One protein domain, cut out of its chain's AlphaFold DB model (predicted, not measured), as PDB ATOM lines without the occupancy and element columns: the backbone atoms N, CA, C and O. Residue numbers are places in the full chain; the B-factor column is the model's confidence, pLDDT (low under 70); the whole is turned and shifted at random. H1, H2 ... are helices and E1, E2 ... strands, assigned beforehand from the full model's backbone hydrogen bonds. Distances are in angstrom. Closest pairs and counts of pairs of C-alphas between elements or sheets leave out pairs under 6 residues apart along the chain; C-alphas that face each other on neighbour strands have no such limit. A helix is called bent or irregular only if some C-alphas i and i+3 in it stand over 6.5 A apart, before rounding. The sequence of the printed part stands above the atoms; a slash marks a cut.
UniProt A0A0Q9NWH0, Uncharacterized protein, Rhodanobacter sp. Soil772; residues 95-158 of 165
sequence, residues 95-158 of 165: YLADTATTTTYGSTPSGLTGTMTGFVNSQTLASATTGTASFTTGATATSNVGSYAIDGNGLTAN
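Overview. This is residues 95 to 158 of the 165 residues of an uncharacterized protein of Rhodanobacter sp. Soil772 (UniProt A0A0Q9NWH0). A long rod is built of two antiparallel hairpins: a long bent ribbon, E3 and E4, and a much shorter one, E1 and E2, placed over part of its length. Their two long links, residues 98 to 113 and 138 to 149, reach toward one end of the rod; the short helix H1 and the link before it lie toward the other. The printed part has 64 residues, with four named strands and one named helix in the order E1, E2, H1, E3, E4; the two sheets, E1 - E2 and E3 - E4, are each antiparallel. The class is mostly strand, although under half of the residues are in named elements. The whole is loose, with a radius of gyration of the C-alphas of 14.1 A, and spans 44 by 17 by 14 A.

Arrangement. The larger sheet is the hairpin of E3, residues 129 to 137, and E4, residues 150 to 157, antiparallel at 168 degrees between their directions. N 134 and O 153 are 2.9 A apart and N 151 and O 136 are 2.8 A apart, both within hydrogen-bond range. E3 bends by 57 degrees at residue 132, and E4 bends by 63 degrees at residue 154. The second hairpin is E1, residues 95 to 97, and E2, residues 114 to 117, antiparallel at 147 degrees, with N 96 and O 115 within hydrogen-bond range at 2.8 A. Between the two sheets, E1 and E4 have 7 pairs of C-alphas within 8 A, the closest being those of Tyr 95 and Gly 152, 5.4 A apart. The closest C-alphas of E2 and E3 are those of Gly 114 and Phe 135, 6.9 A apart. H1, residues 125 to 128, joins E3 by a tight link. Its closest C-alpha pair with E4 is Ala 128 and Ala 157, 5.9 A apart. E1 and H1 are apart. With four residues, H1 is too short for an O i to N i+4 pair, and its one O i to N i+3 pair is not within hydrogen-bond range.

Along the chain. E3 measures 22.2 A from first to last C-alpha and E4 measures 20.0 A. E2 measures 10.2 A, E1 6.3 A and H1 5.4 A. E1 begins at C-alpha 95 (130.118, 140.897, 154.311), E3 begins at C-alpha 129 (132.760, 136.571, 165.267), and E4 ends at C-alpha 157 (136.552, 138.525, 164.065).

Size, cuts and confidence. The two C-alphas farthest apart are those of Gly 106 and Asn 121, at 44.9 A. The printed part has no cut. The links from E1 to E2 and from E3 to E4 are long, with 16 and 12 residues. The mean pLDDT of the printed part is 76.4, and it is under 70 at residues 99 to 109 and 145 to 148.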
ATOM      1  N   TYR A  95     131.560 140.684 154.351       81.50
ATOM      2  CA  TYR A  95     130.118 140.897 154.311       81.50
ATOM      3  C   TYR A  95     129.592 140.749 152.885       81.50
ATOM      4  O   TYR A  95     130.140 141.309 151.940       81.50
ATOM      5  N   LEU A  96     128.492 140.021 152.740       82.38
ATOM      6  CA  LEU A  96     127.764 139.895 151.489       82.38
ATOM      7  C   LEU A  96     126.337 140.371 151.720       82.38
ATOM      8  O   LEU A  96     125.533 139.647 152.300       82.38
ATOM      9  N   ALA A  97     126.028 141.593 151.296       81.94
ATOM     10  CA  ALA A  97     124.662 142.091 151.343       81.94
ATOM     11  C   ALA A  97     123.761 141.289 150.395       81.94
ATOM     12  O   ALA A  97     124.154 140.975 149.267       81.94
ATOM     13  N   ASP A  98     122.544 140.994 150.842       81.19
ATOM     14  CA  ASP A  98     121.518 140.459 149.958       81.19
ATOM     15  C   ASP A  98     121.044 141.568 149.014       81.19
ATOM     16  O   ASP A  98     121.070 142.758 149.346       81.19
ATOM     17  N   THR A  99     120.575 141.194 147.825       68.69
ATOM     18  CA  THR A  99     119.944 142.155 146.917       68.69
ATOM     19  C   THR A  99     118.741 142.775 147.627       68.69
ATOM     20  O   THR A  99     117.767 142.074 147.906       68.69
ATOM     21  N   ALA A 100     118.795 144.077 147.936       63.41
ATOM     22  CA  ALA A 100     117.675 144.742 148.595       63.41
ATOM     23  C   ALA A 100     116.388 144.571 147.786       63.41
ATOM     24  O   ALA A 100     116.364 144.693 146.556       63.41
ATOM     25  N   THR A 101     115.297 144.326 148.504       61.38
ATOM     26  CA  THR A 101     113.955 144.387 147.943       61.38
ATOM     27  C   THR A 101     113.685 145.808 147.446       61.38
ATOM     28  O   THR A 101     114.101 146.804 148.044       61.38
ATOM     29  N   THR A 102     113.014 145.915 146.300       58.78
ATOM     30  CA  THR A 102     112.716 147.197 145.659       58.78
ATOM     31  C   THR A 102     111.905 148.075 146.602       58.78
ATOM     32  O   THR A 102     110.740 147.792 146.878       58.78
ATOM     33  N   THR A 103     112.520 149.147 147.090       59.78
ATOM     34  CA  THR A 103     111.836 150.157 147.896       59.78
ATOM     35  C   THR A 103     111.113 151.135 146.974       59.78
ATOM     36  O   THR A 103     111.644 151.556 145.945       59.78
ATOM     37  N   THR A 104     109.875 151.482 147.319       64.19
ATOM     38  CA  THR A 104     109.093 152.481 146.587       64.19
ATOM     39  C   THR A 104     109.694 153.869 146.803       64.19
ATOM     40  O   THR A 104     110.093 154.206 147.916       64.19
ATOM     41  N   TYR A 105     109.747 154.686 145.752       55.25
ATOM     42  CA  TYR A 105     110.213 156.070 145.856       55.25
ATOM     43  C   TYR A 105     109.440 156.837 146.946       55.25
ATOM     44  O   TYR A 105     108.215 156.729 147.025       55.25
ATOM     45  N   GLY A 106     110.157 157.596 147.780       57.41
ATOM     46  CA  GLY A 106     109.600 158.290 148.946       57.41
ATOM     47  C   GLY A 106     109.669 157.501 150.261       57.41
ATOM     48  O   GLY A 106     109.360 158.065 151.311       57.41
ATOM     49  N   SER A 107     110.112 156.241 150.234       62.84
ATOM     50  CA  SER A 107     110.316 155.419 151.432       62.84
ATOM     51  C   SER A 107     111.798 155.223 151.732       62.84
ATOM     52  O   SER A 107     112.620 155.073 150.829       62.84
ATOM     53  N   THR A 108     112.144 155.197 153.019       68.12
ATOM     54  CA  THR A 108     113.502 154.834 153.442       68.12
ATOM     55  C   THR A 108     113.681 153.323 153.276       68.12
ATOM     56  O   THR A 108     112.816 152.576 153.749       68.12
ATOM     57  N   PRO A 109     114.766 152.851 152.635       69.50
ATOM     58  CA  PRO A 109     115.065 151.424 152.561       69.50
ATOM     59  C   PRO A 109     115.115 150.800 153.959       69.50
ATOM     60  O   PRO A 109     115.743 151.339 154.869       69.50
ATOM     61  N   SER A 110     114.425 149.677 154.148       70.88
ATOM     62  CA  SER A 110     114.345 148.973 155.434       70.88
ATOM     63  C   SER A 110     114.388 147.461 155.226       70.88
ATOM     64  O   SER A 110     114.094 146.975 154.137       70.88
ATOM     65  N   GLY A 111     114.795 146.716 156.261       73.81
ATOM     66  CA  GLY A 111     114.968 145.263 156.162       73.81
ATOM     67  C   GLY A 111     116.189 144.844 155.339       73.81
ATOM     68  O   GLY A 111     116.141 143.816 154.675       73.81
ATOM     69  N   LEU A 112     117.263 145.643 155.356       81.88
ATOM     70  CA  LEU A 112     118.526 145.282 154.714       81.88
ATOM     71  C   LEU A 112     119.124 144.067 155.425       81.88
ATOM     72  O   LEU A 112     119.348 144.095 156.638       81.88
ATOM     73  N   THR A 113     119.372 143.009 154.667       82.88
ATOM     74  CA  THR A 113     119.967 141.768 155.158       82.88
ATOM     75  C   THR A 113     121.225 141.438 154.374       82.88
ATOM     76  O   THR A 113     121.537 142.040 153.346       82.88
ATOM     77  N   GLY A 114     121.966 140.476 154.893       83.50
ATOM     78  CA  GLY A 114     123.122 139.919 154.234       83.50
ATOM     79  C   GLY A 114     123.697 138.781 155.050       83.50
ATOM     80  O   GLY A 114     123.242 138.455 156.152       83.50
ATOM     81  N   THR A 115     124.728 138.178 154.494       85.00
ATOM     82  CA  THR A 115     125.453 137.058 155.072       85.00
ATOM     83  C   THR A 115     126.934 137.389 155.184       85.00
ATOM     84  O   THR A 115     127.390 138.477 154.830       85.00
ATOM     85  N   MET A 116     127.697 136.448 155.728       82.50
ATOM     86  CA  MET A 116     129.139 136.553 155.822       82.50
ATOM     87  C   MET A 116     129.783 135.297 155.263       82.50
ATOM     88  O   MET A 116     129.279 134.188 155.450       82.50
ATOM     89  N   THR A 117     130.906 135.483 154.583       83.69
ATOM     90  CA  THR A 117     131.686 134.405 153.973       83.69
ATOM     91  C   THR A 117     133.148 134.489 154.413       83.69
ATOM     92  O   THR A 117     133.547 135.444 155.081       83.69
ATOM     93  N   GLY A 118     133.941 133.465 154.079       82.12
ATOM     94  CA  GLY A 118     135.357 133.376 154.463       82.12
ATOM     95  C   GLY A 118     135.638 132.531 155.711       82.12
ATOM     96  O   GLY A 118     136.782 132.446 156.148       82.12
ATOM     97  N   PHE A 119     134.619 131.876 156.278       82.31
ATOM     98  CA  PHE A 119     134.803 130.948 157.394       82.31
ATOM     99  C   PHE A 119     135.667 129.749 156.990       82.31
ATOM    100  O   PHE A 119     135.468 129.138 155.940       82.31
ATOM    101  N   VAL A 120     136.594 129.382 157.869       82.56
ATOM    102  CA  VAL A 120     137.464 128.208 157.731       82.56
ATOM    103  C   VAL A 120     137.242 127.266 158.910       82.56
ATOM    104  O   VAL A 120     136.528 127.607 159.849       82.56
ATOM    105  N   ASN A 121     137.830 126.067 158.890       85.31
ATOM    106  CA  ASN A 121     137.756 125.122 160.016       85.31
ATOM    107  C   ASN A 121     136.313 124.809 160.480       85.31
ATOM    108  O   ASN A 121     136.061 124.655 161.674       85.31
ATOM    109  N   SER A 122     135.362 124.748 159.540       88.00
ATOM    110  CA  SER A 122     133.928 124.530 159.811       88.00
ATOM    111  C   SER A 122     133.300 125.559 160.762       88.00
ATOM    112  O   SER A 122     132.331 125.262 161.463       88.00
ATOM    113  N   GLN A 123     133.856 126.770 160.810       82.44
ATOM    114  CA  GLN A 123     133.314 127.860 161.606       82.44
ATOM    115  C   GLN A 123     131.982 128.372 161.053       82.44
ATOM    116  O   GLN A 123     131.658 128.237 159.873       82.44
ATOM    117  N   THR A 124     131.224 129.007 161.939       84.50
ATOM    118  CA  THR A 124     129.997 129.734 161.629       84.50
ATOM    119  C   THR A 124     130.156 131.179 162.079       84.50
ATOM    120  O   THR A 124     131.087 131.510 162.815       84.50
ATOM    121  N   LEU A 125     129.206 132.037 161.710       77.88
ATOM    122  CA  LEU A 125     129.168 133.424 162.170       77.88
ATOM    123  C   LEU A 125     129.305 133.538 163.698       77.88
ATOM    124  O   LEU A 125     130.094 134.341 164.188       77.88
ATOM    125  N   ALA A 126     128.592 132.688 164.442       83.31
ATOM    126  CA  ALA A 126     128.579 132.710 165.903       83.31
ATOM    127  C   ALA A 126     129.901 132.250 166.539       83.31
ATOM    128  O   ALA A 126     130.230 132.696 167.634       83.31
ATOM    129  N   SER A 127     130.659 131.357 165.889       81.94
ATOM    130  CA  SER A 127     131.951 130.904 166.420       81.94
ATOM    131  C   SER A 127     133.116 131.785 165.965       81.94
ATOM    132  O   SER A 127     134.052 132.008 166.733       81.94
ATOM    133  N   ALA A 128     133.059 132.325 164.747       79.88
ATOM    134  CA  ALA A 128     134.129 133.131 164.168       79.88
ATOM    135  C   ALA A 128     134.044 134.625 164.492       79.88
ATOM    136  O   ALA A 128     135.027 135.325 164.264       79.88
ATOM    137  N   THR A 129     132.918 135.135 164.998       81.00
ATOM    138  CA  THR A 129     132.760 136.571 165.267       81.00
ATOM    139  C   THR A 129     132.090 136.858 166.605       81.00
ATOM    140  O   THR A 129     131.446 135.998 167.205       81.00
ATOM    141  N   THR A 130     132.252 138.090 167.076       84.19
ATOM    142  CA  THR A 130     131.466 138.693 168.158       84.19
ATOM    143  C   THR A 130     130.798 139.972 167.658       84.19
ATOM    144  O   THR A 130     131.206 140.543 166.645       84.19
ATOM    145  N   GLY A 131     129.769 140.431 168.373       84.88
ATOM    146  CA  GLY A 131     128.974 141.599 167.993       84.88
ATOM    147  C   GLY A 131     127.683 141.218 167.276       84.88
ATOM    148  O   GLY A 131     127.159 140.115 167.437       84.88
ATOM    149  N   THR A 132     127.128 142.157 166.518       82.94
ATOM    150  CA  THR A 132     125.879 141.955 165.780       82.94
ATOM    151  C   THR A 132     126.042 142.542 164.393       82.94
ATOM    152  O   THR A 132     126.395 143.710 164.249       82.94
ATOM    153  N   ALA A 133     125.801 141.716 163.376       85.06
ATOM    154  CA  ALA A 133     125.844 142.163 161.997       85.06
ATOM    155  C   ALA A 133     124.752 143.209 161.761       85.06
ATOM    156  O   ALA A 133     123.590 142.995 162.112       85.06
ATOM    157  N   SER A 134     125.137 144.317 161.148       84.50
ATOM    158  CA  SER A 134     124.246 145.365 160.676       84.50
ATOM    159  C   SER A 134     124.533 145.601 159.199       84.50
ATOM    160  O   SER A 134     125.676 145.487 158.765       84.50
ATOM    161  N   PHE A 135     123.492 145.904 158.431       83.56
ATOM    162  CA  PHE A 135     123.597 146.259 157.022       83.56
ATOM    163  C   PHE A 135     122.923 147.607 156.823       83.56
ATOM    164  O   PHE A 135     121.787 147.816 157.255       83.56
ATOM    165  N   THR A 136     123.639 148.538 156.210       82.31
ATOM    166  CA  THR A 136     123.197 149.926 156.054       82.31
ATOM    167  C   THR A 136     123.368 150.373 154.614       82.31
ATOM    168  O   THR A 136     124.202 149.846 153.892       82.31
ATOM    169  N   THR A 137     122.564 151.334 154.175       81.56
ATOM    170  CA  THR A 137     122.708 151.954 152.857       81.56
ATOM    171  C   THR A 137     122.738 153.464 153.014       81.56
ATOM    172  O   THR A 137     122.074 154.012 153.894       81.56
ATOM    173  N   GLY A 138     123.485 154.145 152.145       78.75
ATOM    174  CA  GLY A 138     123.448 155.605 152.044       78.75
ATOM    175  C   GLY A 138     122.170 156.146 151.388       78.75
ATOM    176  O   GLY A 138     121.954 157.357 151.395       78.75
ATOM    177  N   ALA A 139     121.327 155.281 150.813       72.75
ATOM    178  CA  ALA A 139     120.073 155.679 150.188       72.75
ATOM    179  C   ALA A 139     119.025 156.122 151.220       72.75
ATOM    180  O   ALA A 139     118.739 155.441 152.203       72.75
ATOM    181  N   THR A 140     118.405 157.260 150.948       76.25
ATOM    182  CA  THR A 140     117.355 157.880 151.761       76.25
ATOM    183  C   THR A 140     116.031 157.928 150.998       76.25
ATOM    184  O   THR A 140     115.988 157.714 149.788       76.25
ATOM    185  N   ALA A 141     114.946 158.306 151.679       71.50
ATOM    186  CA  ALA A 141     113.634 158.512 151.059       71.50
ATOM    187  C   ALA A 141     113.627 159.516 149.883       71.50
ATOM    188  O   ALA A 141     112.711 159.490 149.064       71.50
ATOM    189  N   THR A 142     114.634 160.395 149.787       75.25
ATOM    190  CA  THR A 142     114.776 161.399 148.717       75.25
ATOM    191  C   THR A 142     115.782 161.000 147.638       75.25
ATOM    192  O   THR A 142     116.078 161.800 146.753       75.25
ATOM    193  N   SER A 143     116.364 159.803 147.726       72.56
ATOM    194  CA  SER A 143     117.326 159.318 146.736       72.56
ATOM    195  C   SER A 143     116.614 158.977 145.421       72.56
ATOM    196  O   SER A 143     115.467 158.522 145.418       72.56
ATOM    197  N   ASN A 144     117.265 159.229 144.283       73.56
ATOM    198  CA  ASN A 144     116.692 158.944 142.965       73.56
ATOM    199  C   ASN A 144     116.496 157.434 142.746       73.56
ATOM    200  O   ASN A 144     117.085 156.602 143.428       73.56
ATOM    201  N   VAL A 145     115.689 157.044 141.761       67.50
ATOM    202  CA  VAL A 145     115.597 155.623 141.390       67.50
ATOM    203  C   VAL A 145     116.953 155.167 140.836       67.50
ATOM    204  O   VAL A 145     117.525 155.831 139.969       67.50
ATOM    205  N   GLY A 146     117.479 154.059 141.358       62.41
ATOM    206  CA  GLY A 146     118.797 153.533 141.007       62.41
ATOM    207  C   GLY A 146     119.251 152.430 141.961       62.41
ATOM    208  O   GLY A 146     118.529 152.066 142.890       62.41
ATOM    209  N   SER A 147     120.448 151.902 141.720       64.69
ATOM    210  CA  SER A 147     121.090 150.925 142.602       64.69
ATOM    211  C   SER A 147     121.981 151.635 143.614       64.69
ATOM    212  O   SER A 147     122.763 152.509 143.243       64.69
ATOM    213  N   TYR A 148     121.892 151.220 144.874       62.47
ATOM    214  CA  TYR A 148     122.669 151.773 145.980       62.47
ATOM    215  C   TYR A 148     123.430 150.661 146.692       62.47
ATOM    216  O   TYR A 148     122.927 149.544 146.810       62.47
ATOM    217  N   ALA A 149     124.639 150.975 147.156       75.88
ATOM    218  CA  ALA A 149     125.438 150.045 147.943       75.88
ATOM    219  C   ALA A 149     124.772 149.759 149.298       75.88
ATOM    220  O   ALA A 149     124.097 150.624 149.873       75.88
ATOM    221  N   ILE A 150     124.968 148.535 149.782       77.62
ATOM    222  CA  ILE A 150     124.615 148.106 151.131       77.62
ATOM    223  C   ILE A 150     125.911 147.642 151.785       77.62
ATOM    224  O   ILE A 150     126.517 146.671 151.331       77.62
ATOM    225  N   ASP A 151     126.307 148.332 152.843       82.00
ATOM    226  CA  ASP A 151     127.544 148.088 153.572       82.00
ATOM    227  C   ASP A 151     127.239 147.312 154.856       82.00
ATOM    228  O   ASP A 151     126.316 147.661 155.603       82.00
ATOM    229  N   GLY A 152     128.008 146.249 155.103       81.19
ATOM    230  CA  GLY A 152     127.930 145.447 156.321       81.19
ATOM    231  C   GLY A 152     128.897 145.943 157.398       81.19
ATOM    232  O   GLY A 152     130.022 146.339 157.104       81.19
ATOM    233  N   ASN A 153     128.472 145.934 158.659       84.56
ATOM    234  CA  ASN A 153     129.276 146.379 159.798       84.56
ATOM    235  C   ASN A 153     128.863 145.698 161.120       84.56
ATOM    236  O   ASN A 153     127.934 144.892 161.172       84.56
ATOM    237  N   GLY A 154     129.582 145.997 162.209       79.81
ATOM    238  CA  GLY A 154     129.193 145.613 163.577       79.81
ATOM    239  C   GLY A 154     129.721 144.268 164.097       79.81
ATOM    240  O   GLY A 154     129.412 143.902 165.233       79.81
ATOM    241  N   LEU A 155     130.541 143.548 163.320       81.69
ATOM    242  CA  LEU A 155     131.200 142.314 163.757       81.69
ATOM    243  C   LEU A 155     132.703 142.503 163.939       81.69
ATOM    244  O   LEU A 155     133.364 143.197 163.170       81.69
ATOM    245  N   THR A 156     133.246 141.814 164.936       80.31
ATOM    246  CA  THR A 156     134.690 141.662 165.144       80.31
ATOM    247  C   THR A 156     135.054 140.194 165.008       80.31
ATOM    248  O   THR A 156     134.358 139.333 165.547       80.31
ATOM    249  N   ALA A 157     136.132 139.897 164.288       75.12
ATOM    250  CA  ALA A 157     136.552 138.525 164.065       75.12
ATOM    251  C   ALA A 157     137.303 137.958 165.286       75.12
ATOM    252  O   ALA A 157     138.121 138.631 165.916       75.12
ATOM    253  N   ASN A 158     137.021 136.701 165.618       74.62
ATOM    254  CA  ASN A 158     137.698 135.949 166.668       74.62
ATOM    255  C   ASN A 158     138.985 135.311 166.114       74.62
ATOM    256  O   ASN A 158     139.161 135.165 164.906       74.62
TER     257      ASN A 158